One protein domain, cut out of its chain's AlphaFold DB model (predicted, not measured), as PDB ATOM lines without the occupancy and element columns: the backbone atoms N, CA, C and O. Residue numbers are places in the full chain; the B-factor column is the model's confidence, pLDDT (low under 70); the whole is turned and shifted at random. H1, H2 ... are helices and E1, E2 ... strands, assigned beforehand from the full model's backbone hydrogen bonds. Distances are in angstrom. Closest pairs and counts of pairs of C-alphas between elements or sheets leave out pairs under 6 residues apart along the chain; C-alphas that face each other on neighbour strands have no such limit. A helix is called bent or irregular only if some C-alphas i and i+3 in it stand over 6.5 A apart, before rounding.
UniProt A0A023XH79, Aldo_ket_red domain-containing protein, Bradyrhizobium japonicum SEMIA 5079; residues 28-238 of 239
ATOM      1  N   LYS A  28     168.654 135.591 152.955       51.66
ATOM      2  CA  LYS A  28     169.072 135.211 151.604       51.66
ATOM      3  C   LYS A  28     169.229 133.685 151.587       51.66
ATOM      4  O   LYS A  28     169.906 133.155 152.470       51.66
ATOM      5  N   PRO A  29     168.569 132.967 150.664       59.25
ATOM      6  CA  PRO A  29     168.713 131.523 150.593       59.25
ATOM      7  C   PRO A  29     170.195 131.188 150.419       59.25
ATOM      8  O   PRO A  29     170.860 131.750 149.548       59.25
ATOM      9  N   PHE A  30     170.716 130.321 151.287       68.88
ATOM     10  CA  PHE A  30     172.100 129.866 151.228       68.88
ATOM     11  C   PHE A  30     172.341 129.179 149.878       68.88
ATOM     12  O   PHE A  30     171.686 128.186 149.558       68.88
ATOM     13  N   LYS A  31     173.249 129.736 149.072       78.38
ATOM     14  CA  LYS A  31     173.691 129.142 147.810       78.38
ATOM     15  C   LYS A  31     174.910 128.272 148.104       78.38
ATOM     16  O   LYS A  31     175.888 128.767 148.657       78.38
ATOM     17  N   VAL A  32     174.864 127.008 147.691       84.31
ATOM     18  CA  VAL A  32     176.053 126.148 147.676       84.31
ATOM     19  C   VAL A  32     176.957 126.603 146.517       84.31
ATOM     20  O   VAL A  32     176.463 126.665 145.388       84.31
ATOM     21  N   PRO A  33     178.232 126.962 146.763       90.25
ATOM     22  CA  PRO A  33     179.166 127.334 145.701       90.25
ATOM     23  C   PRO A  33     179.387 126.192 144.707       90.25
ATOM     24  O   PRO A  33     179.350 125.017 145.081       90.25
ATOM     25  N   LEU A  34     179.650 126.528 143.446       92.44
ATOM     26  CA  LEU A  34     179.988 125.532 142.437       92.44
ATOM     27  C   LEU A  34     181.407 124.997 142.655       92.44
ATOM     28  O   LEU A  34     182.361 125.743 142.891       92.44
ATOM     29  N   SER A  35     181.548 123.682 142.521       96.31
ATOM     30  CA  SER A  35     182.828 122.981 142.461       96.31
ATOM     31  C   SER A  35     182.765 121.897 141.391       96.31
ATOM     32  O   SER A  35     181.686 121.378 141.090       96.31
ATOM     33  N   ALA A  36     183.920 121.538 140.828       97.25
ATOM     34  CA  ALA A  36     184.021 120.451 139.857       97.25
ATOM     35  C   ALA A  36     183.412 119.141 140.395       97.25
ATOM     36  O   ALA A  36     182.651 118.470 139.701       97.25
ATOM     37  N   GLU A  37     183.682 118.824 141.665       97.44
ATOM     38  CA  GLU A  37     183.165 117.618 142.316       97.44
ATOM     39  C   GLU A  37     181.644 117.658 142.505       97.44
ATOM     40  O   GLU A  37     180.962 116.667 142.240       97.44
ATOM     41  N   LEU A  38     181.087 118.811 142.897       96.88
ATOM     42  CA  LEU A  38     179.638 118.976 142.998       96.88
ATOM     43  C   LEU A  38     178.971 118.796 141.634       96.88
ATOM     44  O   LEU A  38     177.948 118.121 141.550       96.88
ATOM     45  N   ILE A  39     179.539 119.380 140.576       97.75
ATOM     46  CA  ILE A  39     179.023 119.265 139.208       97.75
ATOM     47  C   ILE A  39     179.022 117.798 138.766       97.75
ATOM     48  O   ILE A  39     177.980 117.296 138.343       97.75
ATOM     49  N   ARG A  40     180.154 117.103 138.932       97.69
ATOM     50  CA  ARG A  40     180.325 115.690 138.571       97.69
ATOM     51  C   ARG A  40     179.340 114.792 139.316       97.69
ATOM     52  O   ARG A  40     178.635 114.010 138.694       97.69
ATOM     53  N   THR A  41     179.238 114.927 140.634       97.81
ATOM     54  CA  THR A  41     178.328 114.093 141.429       97.81
ATOM     55  C   THR A  41     176.858 114.430 141.148       97.81
ATOM     56  O   THR A  41     176.028 113.529 141.041       97.81
ATOM     57  N   SER A  42     176.525 115.708 140.925       97.50
ATOM     58  CA  SER A  42     175.147 116.134 140.640       97.50
ATOM     59  C   SER A  42     174.619 115.628 139.299       97.50
ATOM     60  O   SER A  42     173.421 115.335 139.204       97.50
ATOM     61  N   ILE A  43     175.465 115.529 138.262       98.25
ATOM     62  CA  ILE A  43     175.032 114.976 136.973       98.25
ATOM     63  C   ILE A  43     174.749 113.477 137.091       98.25
ATOM     64  O   ILE A  43     173.663 113.064 136.693       98.25
ATOM     65  N   GLU A  44     175.619 112.687 137.728       98.56
ATOM     66  CA  GLU A  44     175.389 111.243 137.938       98.56
ATOM     67  C   GLU A  44     174.075 110.981 138.675       98.56
ATOM     68  O   GLU A  44     173.246 110.160 138.278       98.56
ATOM     69  N   ASP A  45     173.842 111.749 139.736       98.44
ATOM     70  CA  ASP A  45     172.619 111.663 140.515       98.44
ATOM     71  C   ASP A  45     171.373 112.042 139.709       98.44
ATOM     72  O   ASP A  45     170.298 111.468 139.905       98.44
ATOM     73  N   SER A  46     171.497 113.015 138.806       98.19
ATOM     74  CA  SER A  46     170.403 113.436 137.931       98.19
ATOM     75  C   SER A  46     170.093 112.377 136.879       98.19
ATOM     76  O   SER A  46     168.929 112.003 136.743       98.19
ATOM     77  N   LEU A  47     171.115 111.835 136.216       98.69
ATOM     78  CA  LEU A  47     171.002 110.753 135.235       98.69
ATOM     79  C   LEU A  47     170.341 109.511 135.843       98.69
ATOM     80  O   LEU A  47     169.343 109.010 135.323       98.69
ATOM     81  N   ARG A  48     170.788 109.098 137.035       98.69
ATOM     82  CA  ARG A  48     170.188 107.987 137.788       98.69
ATOM     83  C   ARG A  48     168.704 108.209 138.092       98.69
ATOM     84  O   ARG A  48     167.905 107.286 137.943       98.69
ATOM     85  N   ARG A  49     168.313 109.413 138.533       98.62
ATOM     86  CA  ARG A  49     166.900 109.737 138.820       98.62
ATOM     87  C   ARG A  49     166.046 109.789 137.558       98.62
ATOM     88  O   ARG A  49     164.899 109.352 137.597       98.62
ATOM     89  N   LEU A  50     166.599 110.320 136.471       98.44
ATOM     90  CA  LEU A  50     165.934 110.428 135.174       98.44
ATOM     91  C   LEU A  50     165.922 109.102 134.399       98.44
ATOM     92  O   LEU A  50     165.159 108.982 133.447       98.44
ATOM     93  N   ARG A  51     166.703 108.102 134.836       98.44
ATOM     94  CA  ARG A  51     166.851 106.785 134.191       98.44
ATOM     95  C   ARG A  51     167.308 106.908 132.734       98.44
ATOM     96  O   ARG A  51     166.777 106.247 131.849       98.44
ATOM     97  N   THR A  52     168.290 107.771 132.521       98.69
ATOM     98  CA  THR A  52     168.931 108.049 131.233       98.69
ATOM     99  C   THR A  52     170.438 108.146 131.452       98.69
ATOM    100  O   THR A  52     170.884 108.405 132.569       98.69
ATOM    101  N   ASP A  53     171.220 107.933 130.405       98.50
ATOM    102  CA  ASP A  53     172.677 108.076 130.375       98.50
ATOM    103  C   ASP A  53     173.134 109.479 129.939       98.50
ATOM    104  O   ASP A  53     174.272 109.864 130.206       98.50
ATOM    105  N   TYR A  54     172.236 110.277 129.348       98.75
ATOM    106  CA  TYR A  54     172.509 111.667 128.980       98.75
ATOM    107  C   TYR A  54     171.332 112.620 129.238       98.75
ATOM    108  O   TYR A  54     170.171 112.214 129.342       98.75
ATOM    109  N   VAL A  55     171.642 113.919 129.286       98.69
ATOM    110  CA  VAL A  55     170.680 115.026 129.164       98.69
ATOM    111  C   VAL A  55     171.018 115.905 127.962       98.69
ATOM    112  O   VAL A  55     172.184 116.074 127.604       98.69
ATOM    113  N   ASP A  56     170.024 116.522 127.328       98.31
ATOM    114  CA  ASP A  56     170.311 117.465 126.239       98.31
ATOM    115  C   ASP A  56     171.029 118.717 126.759       98.31
ATOM    116  O   ASP A  56     171.983 119.198 126.149       98.31
ATOM    117  N   VAL A  57     170.613 119.217 127.925       97.88
ATOM    118  CA  VAL A  57     171.179 120.421 128.537       97.88
ATOM    119  C   VAL A  57     171.410 120.205 130.028       97.88
ATOM    120  O   VAL A  57     170.478 119.885 130.766       97.88
ATOM    121  N   LEU A  58     172.637 120.454 130.489       97.94
ATOM    122  CA  LEU A  58     172.954 120.605 131.909       97.94
ATOM    123  C   LEU A  58     173.050 122.095 132.255       97.94
ATOM    124  O   LEU A  58     173.905 122.804 131.729       97.94
ATOM    125  N   ALA A  59     172.180 122.571 133.148       95.56
ATOM    126  CA  ALA A  59     172.145 123.970 133.565       95.56
ATOM    127  C   ALA A  59     172.838 124.194 134.919       95.56
ATOM    128  O   ALA A  59     172.399 123.676 135.947       95.56
ATOM    129  N   LEU A  60     173.886 125.019 134.936       94.56
ATOM    130  CA  LEU A  60     174.520 125.495 136.162       94.56
ATOM    131  C   LEU A  60     173.623 126.542 136.826       94.56
ATOM    132  O   LEU A  60     173.372 127.610 136.265       94.56
ATOM    133  N   HIS A  61     173.130 126.244 138.026       91.69
ATOM    134  CA  HIS A  61     172.176 127.104 138.720       91.69
ATOM    135  C   HIS A  61     172.868 128.258 139.466       91.69
ATOM    136  O   HIS A  61     173.562 128.064 140.466       91.69
ATOM    137  N   ARG A  62     172.585 129.477 139.010       89.00
ATOM    138  CA  ARG A  62     172.991 130.781 139.545       89.00
ATOM    139  C   ARG A  62     174.499 130.904 139.794       89.00
ATOM    140  O   ARG A  62     174.865 131.304 140.902       89.00
ATOM    141  N   PRO A  63     175.377 130.563 138.833       89.31
ATOM    142  CA  PRO A  63     176.814 130.722 139.025       89.31
ATOM    143  C   PRO A  63     177.173 132.201 139.250       89.31
ATOM    144  O   PRO A  63     176.475 133.093 138.766       89.31
ATOM    145  N   THR A  64     178.231 132.473 140.011       88.50
ATOM    146  CA  THR A  64     178.853 133.807 140.046       88.50
ATOM    147  C   THR A  64     179.725 134.019 138.806       88.50
ATOM    148  O   THR A  64     180.094 133.053 138.134       88.50
ATOM    149  N   ARG A  65     180.105 135.275 138.530       85.50
ATOM    150  CA  ARG A  65     181.048 135.616 137.447       85.50
ATOM    151  C   ARG A  65     182.384 134.875 137.595       85.50
ATOM    152  O   ARG A  65     182.907 134.346 136.622       85.50
ATOM    153  N   ASP A  66     182.890 134.766 138.819       88.25
ATOM    154  CA  ASP A  66     184.147 134.061 139.089       88.25
ATOM    155  C   ASP A  66     184.015 132.547 138.884       88.25
ATOM    156  O   ASP A  66     184.957 131.900 138.440       88.25
ATOM    157  N   GLU A  67     182.847 131.963 139.179       91.25
ATOM    158  CA  GLU A  67     182.596 130.533 138.973       91.25
ATOM    159  C   GLU A  67     182.501 130.170 137.486       91.25
ATOM    160  O   GLU A  67     183.018 129.127 137.096       91.25
ATOM    161  N   VAL A  68     181.871 131.005 136.646       89.94
ATOM    162  CA  VAL A  68     181.705 130.689 135.212       89.94
ATOM    163  C   VAL A  68     183.028 130.690 134.443       89.94
ATOM    164  O   VAL A  68     183.158 129.934 133.482       89.94
ATOM    165  N   VAL A  69     184.009 131.498 134.856       91.31
ATOM    166  CA  VAL A  69     185.330 131.570 134.202       91.31
ATOM    167  C   VAL A  69     186.384 130.673 134.856       91.31
ATOM    168  O   VAL A  69     187.514 130.603 134.375       91.31
ATOM    169  N   ARG A  70     186.049 129.992 135.960       93.88
ATOM    170  CA  ARG A  70     187.012 129.187 136.715       93.88
ATOM    171  C   ARG A  70     187.387 127.922 135.951       93.88
ATOM    172  O   ARG A  70     186.526 127.163 135.512       93.88
ATOM    173  N   GLU A  71     188.686 127.671 135.830       96.50
ATOM    174  CA  GLU A  71     189.228 126.596 134.992       96.50
ATOM    175  C   GLU A  71     188.783 125.188 135.433       96.50
ATOM    176  O   GLU A  71     188.521 124.328 134.595       96.50
ATOM    177  N   ASP A  72     188.654 124.937 136.740       97.44
ATOM    178  CA  ASP A  72     188.148 123.664 137.276       97.44
ATOM    179  C   ASP A  72     186.683 123.419 136.888       97.44
ATOM    180  O   ASP A  72     186.312 122.293 136.556       97.44
ATOM    181  N   ILE A  73     185.858 124.470 136.893       96.69
ATOM    182  CA  ILE A  73     184.450 124.413 136.492       96.69
ATOM    183  C   ILE A  73     184.338 124.177 134.989       96.69
ATOM    184  O   ILE A  73     183.601 123.281 134.576       96.69
ATOM    185  N   ILE A  74     185.096 124.932 134.188       97.19
ATOM    186  CA  ILE A  74     185.140 124.791 132.727       97.19
ATOM    187  C   ILE A  74     185.538 123.360 132.350       97.19
ATOM    188  O   ILE A  74     184.780 122.682 131.657       97.19
ATOM    189  N   ARG A  75     186.653 122.849 132.890       98.12
ATOM    190  CA  ARG A  75     187.104 121.475 132.619       98.12
ATOM    191  C   ARG A  75     186.080 120.427 133.043       98.12
ATOM    192  O   ARG A  75     185.890 119.440 132.336       98.12
ATOM    193  N   ALA A  76     185.403 120.623 134.176       98.38
ATOM    194  CA  ALA A  76     184.377 119.691 134.636       98.38
ATOM    195  C   ALA A  76     183.194 119.611 133.661       98.38
ATOM    196  O   ALA A  76     182.749 118.511 133.328       98.38
ATOM    197  N   VAL A  77     182.691 120.751 133.175       98.25
ATOM    198  CA  VAL A  77     181.561 120.758 132.236       98.25
ATOM    199  C   VAL A  77     181.961 120.301 130.833       98.25
ATOM    200  O   VAL A  77     181.187 119.592 130.192       98.25
ATOM    201  N   GLU A  78     183.171 120.618 130.372       98.31
ATOM    202  CA  GLU A  78     183.715 120.094 129.112       98.31
ATOM    203  C   GLU A  78     183.853 118.575 129.158       98.31
ATOM    204  O   GLU A  78     183.455 117.891 128.217       98.31
ATOM    205  N   ARG A  79     184.341 118.029 130.280       98.50
ATOM    206  CA  ARG A  79     184.456 116.583 130.460       98.50
ATOM    207  C   ARG A  79     183.096 115.891 130.440       98.50
ATOM    208  O   ARG A  79     182.970 114.845 129.819       98.50
ATOM    209  N   ILE A  80     182.070 116.488 131.049       98.62
ATOM    210  CA  ILE A  80     180.689 115.978 130.988       98.62
ATOM    211  C   ILE A  80     180.187 115.893 129.543       98.62
ATOM    212  O   ILE A  80     179.535 114.912 129.185       98.62
ATOM    213  N   VAL A  81     180.491 116.897 128.715       98.56
ATOM    214  CA  VAL A  81     180.136 116.879 127.288       98.56
ATOM    215  C   VAL A  81     180.939 115.818 126.538       98.56
ATOM    216  O   VAL A  81     180.366 115.048 125.772       98.56
ATOM    217  N   GLN A  82     182.248 115.734 126.786       98.56
ATOM    218  CA  GLN A  82     183.133 114.743 126.172       98.56
ATOM    219  C   GLN A  82     182.712 113.304 126.502       98.56
ATOM    220  O   GLN A  82     182.741 112.441 125.630       98.56
ATOM    221  N   ASP A  83     182.291 113.055 127.742       98.44
ATOM    222  CA  ASP A  83     181.798 111.759 128.211       98.44
ATOM    223  C   ASP A  83     180.372 111.448 127.710       98.44
ATOM    224  O   ASP A  83     179.825 110.397 128.034       98.44
ATOM    225  N   GLY A  84     179.739 112.351 126.950       98.56
ATOM    226  CA  GLY A  84     178.403 112.162 126.379       98.56
ATOM    227  C   GLY A  84     177.242 112.348 127.361       98.56
ATOM    228  O   GLY A  84     176.091 112.163 126.978       98.56
ATOM    229  N   LYS A  85     177.509 112.761 128.605       98.75
ATOM    230  CA  LYS A  85     176.502 112.903 129.674       98.75
ATOM    231  C   LYS A  85     175.624 114.144 129.519       98.75
ATOM    232  O   LYS A  85     174.503 114.172 130.025       98.75
ATOM    233  N   ALA A  86     176.115 115.169 128.825       98.69
ATOM    234  CA  ALA A  86     175.309 116.307 128.392       98.69
ATOM    235  C   ALA A  86     175.660 116.721 126.958       98.69
ATOM    236  O   ALA A  86     176.833 116.740 126.597       98.69
ATOM    237  N   ARG A  87     174.676 117.113 126.140       98.25
ATOM    238  CA  ARG A  87     174.954 117.640 124.783       98.25
ATOM    239  C   ARG A  87     175.366 119.111 124.790       98.25
ATOM    240  O   ARG A  87     176.140 119.547 123.939       98.25
ATOM    241  N   ALA A  88     174.835 119.885 125.732       97.44
ATOM    242  CA  ALA A  88     175.139 121.297 125.892       97.44
ATOM    243  C   ALA A  88     175.116 121.724 127.362       97.44
ATOM    244  O   ALA A  88     174.465 121.108 128.210       97.44
ATOM    245  N   ILE A  89     175.805 122.827 127.645       96.94
ATOM    246  CA  ILE A  89     175.850 123.436 128.972       96.94
ATOM    247  C   ILE A  89     175.106 124.766 128.934       96.94
ATOM    248  O   ILE A  89     175.291 125.571 128.016       96.94
ATOM    249  N   SER A  90     174.267 124.987 129.940       94.94
ATOM    250  CA  SER A  90     173.587 126.251 130.195       94.94
ATOM    251  C   SER A  90     174.085 126.862 131.493       94.94
ATOM    252  O   SER A  90     174.434 126.150 132.432       94.94
ATOM    253  N   ILE A  91     174.009 128.180 131.596       92.62
ATOM    254  CA  ILE A  91     173.914 128.850 132.897       92.62
ATOM    255  C   ILE A  91     172.458 129.247 133.138       92.62
ATOM    256  O   ILE A  91     171.747 129.549 132.183       92.62
ATOM    257  N   ALA A  92     171.986 129.204 134.380       90.12
ATOM    258  CA  ALA A  92     170.600 129.516 134.714       90.12
ATOM    259  C   ALA A  92     170.509 130.408 135.943       90.12
ATOM    260  O   ALA A  92     170.804 129.971 137.052       90.12
ATOM    261  N   GLY A  93     170.066 131.649 135.785       80.94
ATOM    262  CA  GLY A  93     169.908 132.558 136.908       80.94
ATOM    263  C   GLY A  93     169.541 133.969 136.489       80.94
ATOM    264  O   GLY A  93     169.466 134.302 135.312       80.94
ATOM    265  N   ASN A  94     169.323 134.814 137.491       64.38
ATOM    266  CA  ASN A  94     169.169 136.243 137.262       64.38
ATOM    267  C   ASN A  94     170.527 136.812 136.805       64.38
ATOM    268  O   ASN A  94     171.561 136.271 137.200       64.38
ATOM    269  N   ASN A  95     170.530 137.903 136.031       56.84
ATOM    270  CA  ASN A  95     171.715 138.567 135.444       56.84
ATOM    271  C   ASN A  95     172.873 138.901 136.427       56.84
ATOM    272  O   ASN A  95     173.916 139.381 136.001       56.84
ATOM    273  N   GLU A  96     172.736 138.596 137.723       52.47
ATOM    274  CA  GLU A  96     173.801 138.562 138.739       52.47
ATOM    275  C   GLU A  96     175.025 137.721 138.319       52.47
ATOM    276  O   GLU A  96     176.128 137.967 138.800       52.47
ATOM    277  N   GLY A  97     174.851 136.736 137.427       51.22
ATOM    278  CA  GLY A  97     175.931 135.874 136.931       51.22
ATOM    279  C   GLY A  97     176.871 136.506 135.897       51.22
ATOM    280  O   GLY A  97     177.791 135.828 135.453       51.22
ATOM    281  N   GLY A  98     176.658 137.767 135.497       56.56
ATOM    282  CA  GLY A  98     177.532 138.434 134.525       56.56
ATOM    283  C   GLY A  98     177.418 137.842 133.119       56.56
ATOM    284  O   GLY A  98     178.429 137.594 132.470       56.56
ATOM    285  N   ILE A  99     176.184 137.601 132.652       62.12
ATOM    286  CA  ILE A  99     175.912 137.179 131.262       62.12
ATOM    287  C   ILE A  99     176.609 138.105 130.261       62.12
ATOM    288  O   ILE A  99     177.105 137.637 129.236       62.12
ATOM    289  N   ASP A 100     176.688 139.389 130.606       62.41
ATOM    290  CA  ASP A 100     177.260 140.441 129.778       62.41
ATOM    291  C   ASP A 100     178.765 140.242 129.481       62.41
ATOM    292  O   ASP A 100     179.288 140.828 128.540       62.41
ATOM    293  N   ASP A 101     179.452 139.379 130.239       63.91
ATOM    294  CA  ASP A 101     180.905 139.171 130.178       63.91
ATOM    295  C   ASP A 101     181.319 137.760 129.737       63.91
ATOM    296  O   ASP A 101     182.489 137.375 129.834       63.91
ATOM    297  N   LEU A 102     180.367 136.945 129.280       75.06
ATOM    298  CA  LEU A 102     180.666 135.584 128.855       75.06
ATOM    299  C   LEU A 102     181.331 135.588 127.483       75.06
ATOM    300  O   LEU A 102     180.671 135.686 126.449       75.06
ATOM    301  N   HIS A 103     182.647 135.401 127.486       79.75
ATOM    302  CA  HIS A 103     183.421 135.250 126.264       79.75
ATOM    303  C   HIS A 103     182.885 134.090 125.400       79.75
ATOM    304  O   HIS A 103     182.458 133.050 125.917       79.75
ATOM    305  N   GLU A 104     182.914 134.236 124.070       80.38
ATOM    306  CA  GLU A 104     182.378 133.217 123.147       80.38
ATOM    307  C   GLU A 104     183.068 131.852 123.301       80.38
ATOM    308  O   GLU A 104     182.433 130.817 123.110       80.38
ATOM    309  N   SER A 105     184.337 131.848 123.717       85.06
ATOM    310  CA  SER A 105     185.127 130.634 123.952       85.06
ATOM    311  C   SER A 105     184.660 129.797 125.146       85.06
ATOM    312  O   SER A 105     185.080 128.652 125.273       85.06
ATOM    313  N   LEU A 106     183.807 130.332 126.027       91.38
ATOM    314  CA  LEU A 106     183.279 129.571 127.160       91.38
ATOM    315  C   LEU A 106     182.256 128.509 126.699       91.38
ATOM    316  O   LEU A 106     181.469 128.765 125.773       91.38
ATOM    317  N   PRO A 107     182.174 127.351 127.384       93.38
ATOM    318  CA  PRO A 107     181.383 126.194 126.941       93.38
ATOM    319  C   PRO A 107     179.854 126.354 127.090       93.38
ATOM    320  O   PRO A 107     179.091 125.447 126.752       93.38
ATOM    321  N   TYR A 108     179.368 127.494 127.587       92.88
ATOM    322  CA  TYR A 108     177.955 127.718 127.921       92.88
ATOM    323  C   TYR A 108     177.122 128.114 126.699       92.88
ATOM    324  O   TYR A 108     176.999 129.290 126.375       92.88
ATOM    325  N   ARG A 109     176.550 127.153 125.971       92.88
ATOM    326  CA  ARG A 109     175.780 127.410 124.734       92.88
ATOM    327  C   ARG A 109     174.410 128.044 124.990       92.88
ATOM    328  O   ARG A 109     173.917 128.763 124.121       92.88
ATOM    329  N   LEU A 110     173.823 127.794 126.161       93.75
ATOM    330  CA  LEU A 110     172.514 128.316 126.545       93.75
ATOM    331  C   LEU A 110     172.595 129.225 127.772       93.75
ATOM    332  O   LEU A 110     173.460 129.075 128.639       93.75
ATOM    333  N   ILE A 111     171.658 130.165 127.848       92.56
ATOM    334  CA  ILE A 111     171.513 131.083 128.973       92.56
ATOM    335  C   ILE A 111     170.046 131.117 129.381       92.56
ATOM    336  O   ILE A 111     169.185 131.512 128.597       92.56
ATOM    337  N   GLN A 112     169.760 130.726 130.619       93.56
ATOM    338  CA  GLN A 112     168.421 130.776 131.180       93.56
ATOM    339  C   GLN A 112     168.246 132.003 132.089       93.56
ATOM    340  O   GLN A 112     168.934 132.113 133.104       93.56
ATOM    341  N   ILE A 113     167.292 132.885 131.763       92.44
ATOM    342  CA  ILE A 113     167.031 134.158 132.466       92.44
ATOM    343  C   ILE A 113     165.546 134.400 132.744       92.44
ATOM    344  O   ILE A 113     164.666 133.920 132.027       92.44
ATOM    345  N   ALA A 114     165.258 135.194 133.774       92.31
ATOM    346  CA  ALA A 114     163.912 135.702 134.004       92.31
ATOM    347  C   ALA A 114     163.572 136.774 132.956       92.31
ATOM    348  O   ALA A 114     164.355 137.702 132.765       92.31
ATOM    349  N   ASN A 115     162.410 136.677 132.308       93.75
ATOM    350  CA  ASN A 115     161.938 137.681 131.350       93.75
ATOM    351  C   ASN A 115     160.411 137.811 131.405       93.75
ATOM    352  O   ASN A 115     159.686 136.816 131.291       93.75
ATOM    353  N   ASN A 116     159.924 139.039 131.571       94.81
ATOM    354  CA  ASN A 116     158.496 139.353 131.595       94.81
ATOM    355  C   ASN A 116     158.249 140.812 131.146       94.81
ATOM    356  O   ASN A 116     159.203 141.581 131.071       94.81
ATOM    357  N   PRO A 117     156.998 141.225 130.867       94.56
ATOM    358  CA  PRO A 117     156.703 142.580 130.387       94.56
ATOM    359  C   PRO A 117     157.119 143.735 131.315       94.56
ATOM    360  O   PRO A 117     157.234 144.864 130.854       94.56
ATOM    361  N   LEU A 118     157.303 143.488 132.616       92.50
ATOM    362  CA  LEU A 118     157.756 144.494 133.589       92.50
ATOM    363  C   LEU A 118     159.276 144.478 133.794       92.50
ATOM    364  O   LEU A 118     159.849 145.461 134.254       92.50
ATOM    365  N   GLU A 119     159.918 143.360 133.465       91.19
ATOM    366  CA  GLU A 119     161.360 143.136 133.531       91.19
ATOM    367  C   GLU A 119     161.817 142.509 132.197       91.19
ATOM    368  O   GLU A 119     162.049 141.292 132.128       91.19
ATOM    369  N   PRO A 120     161.892 143.311 131.112       91.31
ATOM    370  CA  PRO A 120     162.152 142.843 129.747       91.31
ATOM    371  C   PRO A 120     163.642 142.518 129.520       91.31
ATOM    372  O   PRO A 120     164.298 143.047 128.622       91.31
ATOM    373  N   ASN A 121     164.213 141.666 130.373       89.44
ATOM    374  CA  ASN A 121     165.654 141.411 130.449       89.44
ATOM    375  C   ASN A 121     166.239 140.807 129.165       89.44
ATOM    376  O   ASN A 121     167.406 141.052 128.860       89.44
ATOM    377  N   LEU A 122     165.453 140.035 128.405       90.25
ATOM    378  CA  LEU A 122     165.943 139.344 127.211       90.25
ATOM    379  C   LEU A 122     166.425 140.318 126.133       90.25
ATOM    380  O   LEU A 122     167.447 140.051 125.506       90.25
ATOM    381  N   GLN A 123     165.741 141.451 125.947       85.00
ATOM    382  CA  GLN A 123     166.102 142.431 124.920       85.00
ATOM    383  C   GLN A 123     167.566 142.861 125.076       85.00
ATOM    384  O   GLN A 123     168.372 142.660 124.170       85.00
ATOM    385  N   ARG A 124     167.938 143.319 126.276       81.75
ATOM    386  CA  ARG A 124     169.316 143.704 126.601       81.75
ATOM    387  C   ARG A 124     170.293 142.530 126.496       81.75
ATOM    388  O   ARG A 124     171.390 142.689 125.974       81.75
ATOM    389  N   SER A 125     169.918 141.347 126.980       83.88
ATOM    390  CA  SER A 125     170.824 140.192 126.984       83.88
ATOM    391  C   SER A 125     171.139 139.668 125.578       83.88
ATOM    392  O   SER A 125     172.270 139.254 125.324       83.88
ATOM    393  N   THR A 126     170.180 139.711 124.647       81.69
ATOM    394  CA  THR A 126     170.406 139.280 123.254       81.69
ATOM    395  C   THR A 126     171.355 140.197 122.492       81.69
ATOM    396  O   THR A 126     172.100 139.719 121.640       81.69
ATOM    397  N   GLU A 127     171.393 141.490 122.823       78.94
ATOM    398  CA  GLU A 127     172.337 142.437 122.223       78.94
ATOM    399  C   GLU A 127     173.789 142.082 122.559       78.94
ATOM    400  O   GLU A 127     174.662 142.240 121.700       78.94
ATOM    401  N   ILE A 128     174.015 141.560 123.770       76.06
ATOM    402  CA  ILE A 128     175.338 141.267 124.324       76.06
ATOM    403  C   ILE A 128     175.795 139.841 123.979       76.06
ATOM    404  O   ILE A 128     176.929 139.646 123.553       76.06
ATOM    405  N   ALA A 129     174.913 138.839 124.073       77.62
ATOM    406  CA  ALA A 129     175.252 137.429 123.847       77.62
ATOM    407  C   ALA A 129     174.585 136.847 122.581       77.62
ATOM    408  O   ALA A 129     173.919 135.813 122.624       77.62
ATOM    409  N   ARG A 130     174.798 137.497 121.428       72.94
ATOM    410  CA  ARG A 130     174.100 137.224 120.148       72.94
ATOM    411  C   ARG A 130     174.179 135.782 119.631       72.94
ATOM    412  O   ARG A 130     173.320 135.372 118.858       72.94
ATOM    413  N   ARG A 131     175.212 135.022 120.006       82.56
ATOM    414  CA  ARG A 131     175.433 133.636 119.540       82.56
ATOM    415  C   ARG A 131     174.912 132.561 120.495       82.56
ATOM    416  O   ARG A 131     175.112 131.375 120.238       82.56
ATOM    417  N   ARG A 132     174.293 132.948 121.611       88.81
ATOM    418  CA  ARG A 132     173.777 132.019 122.622       88.81
ATOM    419  C   ARG A 132     172.267 131.847 122.464       88.81
ATOM    420  O   ARG A 132     171.560 132.780 122.093       88.81
ATOM    421  N   THR A 133     171.771 130.654 122.778       93.25
ATOM    422  CA  THR A 133     170.327 130.391 122.819       93.25
ATOM    423  C   THR A 133     169.779 130.748 124.194       93.25
ATOM    424  O   THR A 133     170.304 130.297 125.215       93.25
ATOM    425  N   PHE A 134     168.701 131.527 124.231       94.06
ATOM    426  CA  PHE A 134     168.084 131.944 125.483       94.06
ATOM    427  C   PHE A 134     166.913 131.055 125.881       94.06
ATOM    428  O   PHE A 134     166.032 130.735 125.080       94.06
ATOM    429  N   VAL A 135     166.878 130.710 127.163       95.94
ATOM    430  CA  VAL A 135     165.752 130.050 127.813       95.94
ATOM    431  C   VAL A 135     165.122 131.050 128.783       95.94
ATOM    432  O   VAL A 135     165.726 131.431 129.781       95.94
ATOM    433  N   THR A 136     163.915 131.526 128.521       95.81
ATOM    434  CA  THR A 136     163.252 132.486 129.412       95.81
ATOM    435  C   THR A 136     162.352 131.777 130.413       95.81
ATOM    436  O   THR A 136     161.732 130.761 130.110       95.81
ATOM    437  N   TYR A 137     162.271 132.304 131.632       95.06
ATOM    438  CA  TYR A 137     161.334 131.836 132.652       95.06
ATOM    439  C   TYR A 137     160.679 133.001 133.393       95.06
ATOM    440  O   TYR A 137     161.035 134.167 133.229       95.06
ATOM    441  N   GLY A 138     159.726 132.663 134.261       93.19
ATOM    442  CA  GLY A 138     159.172 133.608 135.225       93.19
ATOM    443  C   GLY A 138     158.120 134.551 134.655       93.19
ATOM    444  O   GLY A 138     157.681 135.427 135.381       93.19
ATOM    445  N   SER A 139     157.658 134.363 133.418       93.50
ATOM    446  CA  SER A 139     156.694 135.267 132.778       93.50
ATOM    447  C   SER A 139     155.434 135.472 133.626       93.50
ATOM    448  O   SER A 139     155.025 136.601 133.861       93.50
ATOM    449  N   PHE A 140     154.872 134.405 134.205       95.88
ATOM    450  CA  PHE A 140     153.669 134.499 135.042       95.88
ATOM    451  C   PHE A 140     153.849 135.261 136.369       95.88
ATOM    452  O   PHE A 140     152.847 135.597 137.001       95.88
ATOM    453  N   SER A 141     155.079 135.578 136.801       94.12
ATOM    454  CA  SER A 141     155.293 136.384 138.015       94.12
ATOM    455  C   SER A 141     154.756 137.812 137.871       94.12
ATOM    456  O   SER A 141     154.428 138.444 138.875       94.12
ATOM    457  N   SER A 142     154.610 138.306 136.636       95.31
ATOM    458  CA  SER A 142     154.121 139.651 136.353       95.31
ATOM    459  C   SER A 142     152.602 139.749 136.217       95.31
ATOM    460  O   SER A 142     152.114 140.860 136.046       95.31
ATOM    461  N   VAL A 143     151.832 138.651 136.311       97.12
ATOM    462  CA  VAL A 143     150.365 138.692 136.126       97.12
ATOM    463  C   VAL A 143     149.692 139.591 137.160       97.12
ATOM    464  O   VAL A 143     149.025 140.547 136.786       97.12
ATOM    465  N   ALA A 144     149.890 139.339 138.457       96.88
ATOM    466  CA  ALA A 144     149.252 140.148 139.498       96.88
ATOM    467  C   ALA A 144     149.708 141.625 139.476       96.88
ATOM    468  O   ALA A 144     148.851 142.508 139.525       96.88
ATOM    469  N   PRO A 145     151.015 141.936 139.328       96.31
ATOM    470  CA  PRO A 145     151.458 143.308 139.093       96.31
ATOM    471  C   PRO A 145     150.831 143.965 137.853       96.31
ATOM    472  O   PRO A 145     150.474 145.137 137.910       96.31
ATOM    473  N   LEU A 146     150.665 143.231 136.749       96.69
ATOM    474  CA  LEU A 146     150.042 143.745 135.528       96.69
ATOM    475  C   LEU A 146     148.546 144.019 135.724       96.69
ATOM    476  O   LEU A 146     148.064 145.056 135.284       96.69
ATOM    477  N   VAL A 147     147.827 143.149 136.440       97.81
ATOM    478  CA  VAL A 147     146.429 143.391 136.840       97.81
ATOM    479  C   VAL A 147     146.311 144.687 137.638       97.81
ATOM    480  O   VAL A 147     145.450 145.511 137.335       97.81
ATOM    481  N   ALA A 148     147.203 144.905 138.610       95.94
ATOM    482  CA  ALA A 148     147.218 146.140 139.389       95.94
ATOM    483  C   ALA A 148     147.456 147.375 138.501       95.94
ATOM    484  O   ALA A 148     146.728 148.355 138.630       95.94
ATOM    485  N   ARG A 149     148.411 147.300 137.560       94.75
ATOM    486  CA  ARG A 149     148.691 148.374 136.590       94.75
ATOM    487  C   ARG A 149     147.485 148.678 135.702       94.75
ATOM    488  O   ARG A 149     147.131 149.837 135.559       94.75
ATOM    489  N   MET A 150     146.816 147.661 135.157       95.31
ATOM    490  CA  MET A 150     145.606 147.852 134.342       95.31
ATOM    491  C   MET A 150     144.451 148.484 135.127       95.31
ATOM    492  O   MET A 150     143.649 149.215 134.555       95.31
ATOM    493  N   GLY A 151     144.358 148.206 136.432       93.19
ATOM    494  CA  GLY A 151     143.362 148.821 137.307       93.19
ATOM    495  C   GLY A 151     143.634 150.297 137.611       93.19
ATOM    496  O   GLY A 151     142.686 151.052 137.820       93.19
ATOM    497  N   SER A 152     144.905 150.718 137.631       92.06
ATOM    498  CA  SER A 152     145.303 152.102 137.925       92.06
ATOM    499  C   SER A 152     145.519 152.975 136.688       92.06
ATOM    500  O   SER A 152     145.383 154.191 136.778       92.06
ATOM    501  N   GLU A 153     145.862 152.381 135.546       93.12
ATOM    502  CA  GLU A 153     146.270 153.078 134.321       93.12
ATOM    503  C   GLU A 153     145.442 152.564 133.142       93.12
ATOM    504  O   GLU A 153     145.706 151.501 132.566       93.12
ATOM    505  N   LYS A 154     144.397 153.324 132.799       92.06
ATOM    506  CA  LYS A 154     143.399 152.918 131.800       92.06
ATOM    507  C   LYS A 154     143.997 152.783 130.407       92.06
ATOM    508  O   LYS A 154     143.501 151.989 129.620       92.06
ATOM    509  N   GLU A 155     145.061 153.514 130.106       94.00
ATOM    510  CA  GLU A 155     145.769 153.503 128.828       94.00
ATOM    511  C   GLU A 155     146.331 152.109 128.515       94.00
ATOM    512  O   GLU A 155     146.200 151.634 127.388       94.00
ATOM    513  N   ILE A 156     146.862 151.409 129.525       95.25
ATOM    514  CA  ILE A 156     147.366 150.034 129.381       95.25
ATOM    515  C   ILE A 156     146.213 149.093 129.026       95.25
ATOM    516  O   ILE A 156     146.314 148.306 128.084       95.25
ATOM    517  N   LEU A 157     145.109 149.179 129.771       96.50
ATOM    518  CA  LEU A 157     143.944 148.325 129.551       96.50
ATOM    519  C   LEU A 157     143.281 148.608 128.193       96.50
ATOM    520  O   LEU A 157     142.956 147.675 127.463       96.50
ATOM    521  N   ASN A 158     143.132 149.882 127.828       96.31
ATOM    522  CA  ASN A 158     142.593 150.306 126.538       96.31
ATOM    523  C   ASN A 158     143.467 149.807 125.385       96.31
ATOM    524  O   ASN A 158     142.938 149.236 124.435       96.31
ATOM    525  N   GLY A 159     144.793 149.926 125.494       96.38
ATOM    526  CA  GLY A 159     145.717 149.391 124.495       96.38
ATOM    527  C   GLY A 159     145.590 147.873 124.333       96.38
ATOM    528  O   GLY A 159     145.564 147.366 123.214       96.38
ATOM    529  N   LEU A 160     145.426 147.130 125.432       97.19
ATOM    530  CA  LEU A 160     145.164 145.686 125.374       97.19
ATOM    531  C   LEU A 160     143.804 145.380 124.720       97.19
ATOM    532  O   LEU A 160     143.702 144.449 123.918       97.19
ATOM    533  N   TYR A 161     142.765 146.180 124.975       97.50
ATOM    534  CA  TYR A 161     141.485 146.035 124.280       97.50
ATOM    535  C   TYR A 161     141.582 146.333 122.778       97.50
ATOM    536  O   TYR A 161     141.018 145.578 121.980       97.50
ATOM    537  N   GLU A 162     142.318 147.365 122.370       96.50
ATOM    538  CA  GLU A 162     142.585 147.671 120.957       96.50
ATOM    539  C   GLU A 162     143.310 146.516 120.253       96.50
ATOM    540  O   GLU A 162     143.011 146.199 119.105       96.50
ATOM    541  N   MET A 163     144.199 145.821 120.967       95.12
ATOM    542  CA  MET A 163     144.908 144.633 120.477       95.12
ATOM    543  C   MET A 163     144.060 143.350 120.469       95.12
ATOM    544  O   MET A 163     144.553 142.294 120.080       95.12
ATOM    545  N   GLY A 164     142.796 143.413 120.898       95.81
ATOM    546  CA  GLY A 164     141.876 142.275 120.850       95.81
ATOM    547  C   GLY A 164     141.876 141.376 122.089       95.81
ATOM    548  O   GLY A 164     141.160 140.377 122.097       95.81
ATOM    549  N   TYR A 165     142.600 141.720 123.159       97.06
ATOM    550  CA  TYR A 165     142.517 140.979 124.421       97.06
ATOM    551  C   TYR A 165     141.140 141.165 125.061       97.06
ATOM    552  O   TYR A 165     140.594 142.265 125.056       97.06
ATOM    553  N   ARG A 166     140.545 140.098 125.592       96.19
ATOM    554  CA  ARG A 166     139.199 140.101 126.189       96.19
ATOM    555  C   ARG A 166     139.174 139.196 127.421       96.19
ATOM    556  O   ARG A 166     140.060 138.358 127.570       96.19
ATOM    557  N   GLY A 167     138.143 139.354 128.249       96.75
ATOM    558  CA  GLY A 167     137.968 138.616 129.503       96.75
ATOM    559  C   GLY A 167     138.100 139.526 130.720       96.75
ATOM    560  O   GLY A 167     138.073 140.753 130.593       96.75
ATOM    561  N   ASP A 168     138.234 138.925 131.898       97.56
ATOM    562  CA  ASP A 168     138.587 139.670 133.102       97.56
ATOM    563  C   ASP A 168     140.062 140.127 133.084       97.56
ATOM    564  O   ASP A 168     140.868 139.717 132.243       97.56
ATOM    565  N   LEU A 169     140.444 141.004 134.019       97.88
ATOM    566  CA  LEU A 169     141.808 141.544 134.070       97.88
ATOM    567  C   LEU A 169     142.876 140.450 134.229       97.88
ATOM    568  O   LEU A 169     143.975 140.580 133.693       97.88
ATOM    569  N   THR A 170     142.586 139.374 134.957       97.94
ATOM    570  CA  THR A 170     143.535 138.272 135.161       97.94
ATOM    571  C   THR A 170     143.711 137.469 133.879       97.94
ATOM    572  O   THR A 170     144.843 137.137 133.523       97.94
ATOM    573  N   GLU A 171     142.621 137.191 133.164       97.69
ATOM    574  CA  GLU A 171     142.638 136.509 131.869       97.69
ATOM    575  C   GLU A 171     143.413 137.318 130.825       97.69
ATOM    576  O   GLU A 171     144.303 136.777 130.163       97.69
ATOM    577  N   ILE A 172     143.149 138.626 130.742       98.19
ATOM    578  CA  ILE A 172     143.866 139.554 129.858       98.19
ATOM    579  C   ILE A 172     145.360 139.573 130.197       98.19
ATOM    580  O   ILE A 172     146.196 139.402 129.307       98.19
ATOM    581  N   ALA A 173     145.715 139.723 131.479       98.12
ATOM    582  CA  ALA A 173     147.108 139.738 131.917       98.12
ATOM    583  C   ALA A 173     147.828 138.421 131.602       98.12
ATOM    584  O   ALA A 173     148.940 138.436 131.076       98.12
ATOM    585  N   ALA A 174     147.207 137.279 131.908       97.75
ATOM    586  CA  ALA A 174     147.779 135.964 131.640       97.75
ATOM    587  C   ALA A 174     147.989 135.742 130.140       97.75
ATOM    588  O   ALA A 174     149.049 135.270 129.727       97.75
ATOM    589  N   ALA A 175     147.010 136.129 129.319       97.81
ATOM    590  CA  ALA A 175     147.119 136.067 127.873       97.81
ATOM    591  C   ALA A 175     148.286 136.926 127.381       97.81
ATOM    592  O   ALA A 175     149.157 136.405 126.681       97.81
ATOM    593  N   PHE A 176     148.342 138.200 127.761       98.00
ATOM    594  CA  PHE A 176     149.385 139.118 127.308       98.00
ATOM    595  C   PHE A 176     150.789 138.650 127.707       98.00
ATOM    596  O   PHE A 176     151.713 138.688 126.900       98.00
ATOM    597  N   VAL A 177     150.945 138.142 128.930       97.62
ATOM    598  CA  VAL A 177     152.222 137.622 129.434       97.62
ATOM    599  C   VAL A 177     152.733 136.437 128.611       97.62
ATOM    600  O   VAL A 177     153.933 136.366 128.343       97.62
ATOM    601  N   VAL A 178     151.853 135.517 128.200       97.94
ATOM    602  CA  VAL A 178     152.236 134.371 127.359       97.94
ATOM    603  C   VAL A 178     152.666 134.834 125.970       97.94
ATOM    604  O   VAL A 178     153.725 134.421 125.499       97.94
ATOM    605  N   ASP A 179     151.903 135.730 125.345       97.88
ATOM    606  CA  ASP A 179     152.249 136.264 124.022       97.88
ATOM    607  C   ASP A 179     153.554 137.026 124.041       97.88
ATOM    608  O   ASP A 179     154.400 136.814 123.182       97.88
ATOM    609  N   TYR A 180     153.748 137.875 125.049       97.50
ATOM    610  CA  TYR A 180     154.998 138.585 125.227       97.50
ATOM    611  C   TYR A 180     156.171 137.618 125.374       97.50
ATOM    612  O   TYR A 180     157.180 137.770 124.689       97.50
ATOM    613  N   ALA A 181     156.043 136.590 126.217       97.19
ATOM    614  CA  ALA A 181     157.098 135.604 126.418       97.19
ATOM    615  C   ALA A 181     157.435 134.819 125.139       97.19
ATOM    616  O   ALA A 181     158.606 134.535 124.895       97.19
ATOM    617  N   LEU A 182     156.439 134.471 124.321       97.06
ATOM    618  CA  LEU A 182     156.641 133.749 123.062       97.06
ATOM    619  C   LEU A 182     157.195 134.654 121.955       97.06
ATOM    620  O   LEU A 182     158.137 134.274 121.267       97.06
ATOM    621  N   ALA A 183     156.653 135.864 121.811       95.94
ATOM    622  CA  ALA A 183     157.085 136.820 120.798       95.94
ATOM    623  C   ALA A 183     158.514 137.320 121.051       95.94
ATOM    624  O   ALA A 183     159.300 137.442 120.111       95.94
ATOM    625  N   THR A 184     158.870 137.589 122.314       94.88
ATOM    626  CA  THR A 184     160.212 138.085 122.667       94.88
ATOM    627  C   THR A 184     161.307 137.046 122.506       94.88
ATOM    628  O   THR A 184     162.426 137.416 122.169       94.88
ATOM    629  N   ASN A 185     161.008 135.765 122.726       95.56
ATOM    630  CA  ASN A 185     161.996 134.690 122.656       95.56
ATOM    631  C   ASN A 185     161.748 133.735 121.481       95.56
ATOM    632  O   ASN A 185     161.912 132.523 121.607       95.56
ATOM    633  N   SER A 186     161.353 134.279 120.330       92.44
ATOM    634  CA  SER A 186     161.033 133.504 119.122       92.44
ATOM    635  C   SER A 186     162.212 132.694 118.561       92.44
ATOM    636  O   SER A 186     161.995 131.690 117.887       92.44
ATOM    637  N   ALA A 187     163.451 133.092 118.865       91.31
ATOM    638  CA  ALA A 187     164.677 132.368 118.507       91.31
ATOM    639  C   ALA A 187     165.204 131.442 119.628       91.31
ATOM    640  O   ALA A 187     166.301 130.892 119.513       91.31
ATOM    641  N   GLY A 188     164.464 131.297 120.731       94.31
ATOM    642  CA  GLY A 188     164.865 130.533 121.910       94.31
ATOM    643  C   GLY A 188     163.733 129.678 122.477       94.31
ATOM    644  O   GLY A 188     162.871 129.191 121.750       94.31
ATOM    645  N   VAL A 189     163.760 129.451 123.792       95.94
ATOM    646  CA  VAL A 189     162.779 128.620 124.509       95.94
ATOM    647  C   VAL A 189     162.109 129.417 125.623       95.94
ATOM    648  O   VAL A 189     162.787 129.924 126.511       95.94
ATOM    649  N   SER A 190     160.779 129.477 125.641       96.88
ATOM    650  CA  SER A 190     160.018 130.084 126.744       96.88
ATOM    651  C   SER A 190     159.445 129.010 127.664       96.88
ATOM    652  O   SER A 190     158.653 128.170 127.242       96.88
ATOM    653  N   LEU A 191     159.853 129.024 128.935       96.06
ATOM    654  CA  LEU A 191     159.422 128.056 129.940       96.06
ATOM    655  C   LEU A 191     158.169 128.531 130.679       96.06
ATOM    656  O   LEU A 191     158.176 129.547 131.380       96.06
ATOM    657  N   PHE A 192     157.126 127.708 130.618       96.19
ATOM    658  CA  PHE A 192     155.900 127.874 131.391       96.19
ATOM    659  C   PHE A 192     155.733 126.714 132.375       96.19
ATOM    660  O   PHE A 192     155.700 125.552 131.976       96.19
ATOM    661  N   SER A 193     155.607 127.024 133.668       91.56
ATOM    662  CA  SER A 193     155.329 126.023 134.705       91.56
ATOM    663  C   SER A 193     153.837 125.976 135.012       91.56
ATOM    664  O   SER A 193     153.211 127.009 135.257       91.56
ATOM    665  N   MET A 194     153.259 124.777 134.997       94.44
ATOM    666  CA  MET A 194     151.838 124.552 135.247       94.44
ATOM    667  C   MET A 194     151.574 123.107 135.672       94.44
ATOM    668  O   MET A 194     152.239 122.185 135.210       94.44
ATOM    669  N   PHE A 195     150.557 122.918 136.513       94.06
ATOM    670  CA  PHE A 195     150.124 121.600 137.004       94.06
ATOM    671  C   PHE A 195     148.708 121.219 136.539       94.06
ATOM    672  O   PHE A 195     148.195 120.166 136.902       94.06
ATOM    673  N   ARG A 196     148.060 122.090 135.752       96.00
ATOM    674  CA  ARG A 196     146.677 121.953 135.276       96.00
ATOM    675  C   ARG A 196     146.652 121.808 133.756       96.00
ATOM    676  O   ARG A 196     147.305 122.593 133.064       96.00
ATOM    677  N   LYS A 197     145.896 120.838 133.228       96.56
ATOM    678  CA  LYS A 197     145.805 120.585 131.774       96.56
ATOM    679  C   LYS A 197     145.179 121.761 131.027       96.56
ATOM    680  O   LYS A 197     145.546 122.036 129.890       96.56
ATOM    681  N   GLU A 198     144.291 122.491 131.684       96.88
ATOM    682  CA  GLU A 198     143.609 123.659 131.134       96.88
ATOM    683  C   GLU A 198     144.609 124.786 130.840       96.88
ATOM    684  O   GLU A 198     144.499 125.454 129.816       96.88
ATOM    685  N   HIS A 199     145.637 124.946 131.686       95.62
ATOM    686  CA  HIS A 199     146.719 125.909 131.458       95.62
ATOM    687  C   HIS A 199     147.627 125.490 130.302       95.62
ATOM    688  O   HIS A 199     148.067 126.342 129.534       95.62
ATOM    689  N   LEU A 200     147.876 124.184 130.145       96.25
ATOM    690  CA  LEU A 200     148.621 123.666 128.997       96.25
ATOM    691  C   LEU A 200     147.863 123.952 127.704       96.25
ATOM    692  O   LEU A 200     148.428 124.535 126.785       96.25
ATOM    693  N   ALA A 201     146.577 123.605 127.656       96.75
ATOM    694  CA  ALA A 201     145.729 123.875 126.500       96.75
ATOM    695  C   ALA A 201     145.647 125.378 126.190       96.75
ATOM    696  O   ALA A 201     145.695 125.767 125.025       96.75
ATOM    697  N   PHE A 202     145.564 126.224 127.220       96.06
ATOM    698  CA  PHE A 202     145.639 127.674 127.071       96.06
ATOM    699  C   PHE A 202     146.958 128.103 126.416       96.06
ATOM    700  O   PHE A 202     146.914 128.697 125.345       96.06
ATOM    701  N   ASN A 203     148.112 127.738 126.982       96.19
ATOM    702  CA  ASN A 203     149.424 128.120 126.445       96.19
ATOM    703  C   ASN A 203     149.634 127.627 125.001       96.19
ATOM    704  O   ASN A 203     150.128 128.381 124.167       96.19
ATOM    705  N   LEU A 204     149.199 126.401 124.682       96.06
ATOM    706  CA  LEU A 204     149.295 125.832 123.332       96.06
ATOM    707  C   LEU A 204     148.458 126.602 122.300       96.06
ATOM    708  O   LEU A 204     148.925 126.848 121.187       96.06
ATOM    709  N   ARG A 205     147.238 127.026 122.660       95.69
ATOM    710  CA  ARG A 205     146.413 127.864 121.773       95.69
ATOM    711  C   ARG A 205     147.094 129.193 121.469       95.69
ATOM    712  O   ARG A 205     147.058 129.643 120.331       95.69
ATOM    713  N   ARG A 206     147.740 129.799 122.466       94.69
ATOM    714  CA  ARG A 206     148.466 131.069 122.303       94.69
ATOM    715  C   ARG A 206     149.700 130.896 121.417       94.69
ATOM    716  O   ARG A 206     149.917 131.703 120.525       94.69
ATOM    717  N   SER A 207     150.444 129.795 121.564       94.25
ATOM    718  CA  SER A 207     151.602 129.520 120.696       94.25
ATOM    719  C   SER A 207     151.261 129.299 119.224       94.25
ATOM    720  O   SER A 207     152.135 129.461 118.380       94.25
ATOM    721  N   ALA A 208     150.011 128.964 118.899       93.19
ATOM    722  CA  ALA A 208     149.568 128.850 117.512       93.19
ATOM    723  C   ALA A 208     149.353 130.216 116.829       93.19
ATOM    724  O   ALA A 208     149.297 130.280 115.604       93.19
ATOM    725  N   GLN A 209     149.207 131.297 117.603       89.06
ATOM    726  CA  GLN A 209     148.904 132.644 117.111       89.06
ATOM    727  C   GLN A 209     149.665 133.685 117.935       89.06
ATOM    728  O   GLN A 209     149.108 134.334 118.819       89.06
ATOM    729  N   ILE A 210     150.959 133.822 117.650       91.31
ATOM    730  CA  ILE A 210     151.839 134.764 118.348       91.31
ATOM    731  C   ILE A 210     151.713 136.148 117.681       91.31
ATOM    732  O   ILE A 210     151.993 136.256 116.484       91.31
ATOM    733  N   PRO A 211     151.317 137.213 118.407       92.75
ATOM    734  CA  PRO A 211     151.264 138.562 117.853       92.75
ATOM    735  C   PRO A 211     152.642 139.094 117.470       92.75
ATOM    736  O   PRO A 211     153.675 138.663 117.991       92.75
ATOM    737  N   ALA A 212     152.663 140.109 116.608       92.88
ATOM    738  CA  ALA A 212     153.908 140.760 116.242       92.88
ATOM    739  C   ALA A 212     154.502 141.515 117.444       92.88
ATOM    740  O   ALA A 212     153.829 142.324 118.088       92.88
ATOM    741  N   LEU A 213     155.793 141.298 117.718       92.19
ATOM    742  CA  LEU A 213     156.463 141.835 118.908       92.19
ATOM    743  C   LEU A 213     156.356 143.366 119.032       92.19
ATOM    744  O   LEU A 213     156.185 143.881 120.135       92.19
ATOM    745  N   HIS A 214     156.394 144.103 117.919       92.25
ATOM    746  CA  HIS A 214     156.280 145.566 117.938       92.25
ATOM    747  C   HIS A 214     154.938 146.058 118.512       92.25
ATOM    748  O   HIS A 214     154.905 147.100 119.161       92.25
ATOM    749  N   GLN A 215     153.848 145.300 118.334       92.00
ATOM    750  CA  GLN A 215     152.542 145.640 118.905       92.00
ATOM    751  C   GLN A 215     152.566 145.482 120.429       92.00
ATOM    752  O   GLN A 215     152.095 146.351 121.156       92.00
ATOM    753  N   LEU A 216     153.180 144.400 120.919       94.88
ATOM    754  CA  LEU A 216     153.316 144.121 122.351       94.88
ATOM    755  C   LEU A 216     154.250 145.132 123.032       94.88
ATOM    756  O   LEU A 216     153.976 145.576 124.147       94.88
ATOM    757  N   ASN A 217     155.317 145.550 122.344       93.44
ATOM    758  CA  ASN A 217     156.272 146.535 122.850       93.44
ATOM    759  C   ASN A 217     155.637 147.902 123.131       93.44
ATOM    760  O   ASN A 217     156.111 148.603 124.021       93.44
ATOM    761  N   ARG A 218     154.547 148.265 122.441       92.31
ATOM    762  CA  ARG A 218     153.790 149.486 122.750       92.31
ATOM    763  C   ARG A 218     153.255 149.451 124.183       92.31
ATOM    764  O   ARG A 218     153.477 150.389 124.934       92.31
ATOM    765  N   ILE A 219     152.642 148.338 124.592       94.75
ATOM    766  CA  ILE A 219     152.145 148.152 125.965       94.75
ATOM    767  C   ILE A 219     153.299 148.123 126.975       94.75
ATOM    768  O   ILE A 219     153.201 148.702 128.052       94.75
ATOM    769  N   VAL A 220     154.420 147.487 126.629       93.50
ATOM    770  CA  VAL A 220     155.612 147.437 127.495       93.50
ATOM    771  C   VAL A 220     156.236 148.817 127.714       93.50
ATOM    772  O   VAL A 220     156.705 149.111 128.817       93.50
ATOM    773  N   ALA A 221     156.205 149.688 126.705       91.44
ATOM    774  CA  ALA A 221     156.645 151.071 126.843       91.44
ATOM    775  C   ALA A 221     155.770 151.832 127.856       91.44
ATOM    776  O   ALA A 221     156.309 152.448 128.774       91.44
ATOM    777  N   GLU A 222     154.441 151.694 127.782       90.81
ATOM    778  CA  GLU A 222     153.523 152.278 128.777       90.81
ATOM    779  C   GLU A 222     153.773 151.720 130.189       90.81
ATOM    780  O   GLU A 222     153.852 152.458 131.176       90.81
ATOM    781  N   LEU A 223     154.022 150.410 130.302       89.25
ATOM    782  CA  LEU A 223     154.388 149.781 131.575       89.25
ATOM    783  C   LEU A 223     155.676 150.378 132.169       89.25
ATOM    784  O   LEU A 223     155.787 150.507 133.392       89.25
ATOM    785  N   SER A 224     156.617 150.802 131.328       81.88
ATOM    786  CA  SER A 224     157.886 151.412 131.745       81.88
ATOM    787  C   SER A 224     157.760 152.893 132.135       81.88
ATOM    788  O   SER A 224     158.557 153.379 132.943       81.88
ATOM    789  N   ASN A 225     156.745 153.596 131.622       72.69
ATOM    790  CA  ASN A 225     156.513 155.033 131.831       72.69
ATOM    791  C   ASN A 225     155.640 155.368 133.059       72.69
ATOM    792  O   ASN A 225     155.427 156.539 133.362       72.69
ATOM    793  N   GLY A 226     155.162 154.354 133.791       59.22
ATOM    794  CA  GLY A 226     154.314 154.528 134.979       59.22
ATOM    795  C   GLY A 226     154.981 155.281 136.149       59.22
ATOM    796  O   GLY A 226     156.189 155.539 136.131       59.22
ATOM    797  N   PRO A 227     154.235 155.575 137.234       52.19
ATOM    798  CA  PRO A 227     154.561 156.603 138.243       52.19
ATOM    799  C   PRO A 227     155.919 156.468 138.966       52.19
ATOM    800  O   PRO A 227     156.382 157.420 139.589       52.19
ATOM    801  N   ARG A 228     156.625 155.336 138.828       47.72
ATOM    802  CA  ARG A 228     157.997 155.158 139.338       47.72
ATOM    803  C   ARG A 228     159.049 156.038 138.647       47.72
ATOM    804  O   ARG A 228     160.101 156.268 139.243       47.72
ATOM    805  N   GLN A 229     158.807 156.535 137.429       44.72
ATOM    806  CA  GLN A 229     159.695 157.538 136.817       44.72
ATOM    807  C   GLN A 229     159.415 158.956 137.320       44.72
ATOM    808  O   GLN A 229     160.368 159.707 137.509       44.72
ATOM    809  N   ALA A 230     158.162 159.303 137.633       39.00
ATOM    810  CA  ALA A 230     157.827 160.615 138.187       39.00
ATOM    811  C   ALA A 230     158.500 160.842 139.555       39.00
ATOM    812  O   ALA A 230     159.129 161.874 139.761       39.00
ATOM    813  N   GLU A 231     158.502 159.844 140.448       39.97
ATOM    814  CA  GLU A 231     159.206 159.945 141.741       39.97
ATOM    815  C   GLU A 231     160.739 159.999 141.600       39.97
ATOM    816  O   GLU A 231     161.410 160.695 142.363       39.97
ATOM    817  N   ARG A 232     161.321 159.319 140.599       41.22
ATOM    818  CA  ARG A 232     162.770 159.389 140.322       41.22
ATOM    819  C   ARG A 232     163.197 160.690 139.646       41.22
ATOM    820  O   ARG A 232     164.338 161.104 139.834       41.22
ATOM    821  N   LEU A 233     162.313 161.322 138.875       39.75
ATOM    822  CA  LEU A 233     162.567 162.621 138.258       39.75
ATOM    823  C   LEU A 233     162.446 163.748 139.295       39.75
ATOM    824  O   LEU A 233     163.318 164.606 139.351       39.75
ATOM    825  N   VAL A 234     161.455 163.684 140.192       44.31
ATOM    826  CA  VAL A 234     161.307 164.639 141.307       44.31
ATOM    827  C   VAL A 234     162.500 164.567 142.272       44.31
ATOM    828  O   VAL A 234     163.012 165.601 142.687       44.31
ATOM    829  N   MET A 235     163.034 163.371 142.546       40.38
ATOM    830  CA  MET A 235     164.250 163.200 143.362       40.38
ATOM    831  C   MET A 235     165.557 163.631 142.671       40.38
ATOM    832  O   MET A 235     166.564 163.798 143.351       40.38
ATOM    833  N   ARG A 236     165.580 163.805 141.342       40.84
ATOM    834  CA  ARG A 236     166.757 164.310 140.604       40.84
ATOM    835  C   ARG A 236     166.747 165.820 140.383       40.84
ATOM    836  O   ARG A 236     167.785 166.367 140.043       40.84
ATOM    837  N   VAL A 237     165.603 166.477 140.562       46.00
ATOM    838  CA  VAL A 237     165.472 167.943 140.474       46.00
ATOM    839  C   VAL A 237     165.666 168.609 141.850       46.00
ATOM    840  O   VAL A 237     165.796 169.824 141.936       46.00
ATOM    841  N   LEU A 238     165.731 167.816 142.928       41.81
ATOM    842  CA  LEU A 238     165.912 168.274 144.313       41.81
ATOM    843  C   LEU A 238     167.299 167.955 144.914       41.81
ATOM    844  O   LEU A 238     167.442 167.977 146.137       41.81
TER     845      LEU A 238
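This is residues 28 to 238 of the 239 residues of the protein "Aldo_ket_red domain-containing protein" of Bradyrhizobium japonicum SEMIA 5079 (UniProt A0A023XH79). The model has two lobes and an arm: a curled four-strand sheet, E1 E2 E3 E4, with H3 and H4 over one face and H1 grazing it near E1, joined at its E4 side to a lobe of helices in which H5, H8 and H9 pack on H7, and H6 on H9. Residues 228 to 238, with H10, stick out from the helical lobe. The printed part has 211 residues, with ten named helices and four named strands in the order H1 E1 H2 H3 E2 E3 H4 E4 H5 H6 H7 H8 H9 H10; the sheet is parallel and the class is mixed. It is only just compact, close to loose, with a radius of gyration of the C-alphas of 19.9 A and spans of 56 by 51 by 32 A.

The strands are E1, residues 55 to 61, E2, 86 to 92, E3, 108 to 114, 17.3 A long, and E4, 133 to 137. The first four helices are H1, residues 36 to 50, 21.2 A, starting at C-alpha 36 (184.021, 120.451, 139.857), H2, 65 to 68, H3, 71 to 82, and H4, 121 to 128. Farther along come H5, 139 to 152, 21.0 A, H6, 154 to 162, H7, 169 to 184, 21.9 A, H8, 197 to 207, H9, 213 to 225, and H10, 228 to 237, ending at C-alpha 237 (165.472, 167.943, 140.474). H5 is irregular: C-alphas 141 and 144 are 7.3 A apart.

The sheet is strongly twisted; N 60 and O 90 of E1 and E2 are 2.8 A apart, N 112 and O 91 of E3 and E2 2.8 A, and N 135 and O 111 of E4 and E3 2.8 A, within hydrogen-bond range. E1, H2 H3, E2 and E3, H4, E4 are strand-helix-strand units, parallel neighbour strands with helices between, with right-handed crossovers. H3 and H4 are on the same face, at heights over the sheet of 10.1 A and 10.0 A. H1 touches H3, closest C-alphas Ala 36 and Ile 73, 5.2 A. H2 is close to H3 but not clearly touching, at 6.9 A between C-alphas 67 and 73. The hub, H7, touches H5 (Val 143 and Ala 173, closest C-alphas, 5.4 A), H8 (Asp 179 and Arg 206, 6.7 A) and H9 (Ala 183 and Leu 213, 5.4 A). H6 touches H9 at a shallow tilt of 9 degrees, opposite ways, closest C-alphas Ile 156 and Ile 219, 6.2 A. Every O i to N i+4 pair is within range in H1, H3, H6, H7 and H8; H4 has 2 of 4, H5 7 of 10, H9 8 of 9, H10 5 of 6, and H2 is too short for one.

The C-alphas of Arg 51 and Leu 238, the two farthest apart, are 62.3 A apart. The printed part has no cut; the links E2 to E3 and H7 to H8 are long. Residues 28 to 30, 94 to 101 and 226 to 238 have pLDDT under 70.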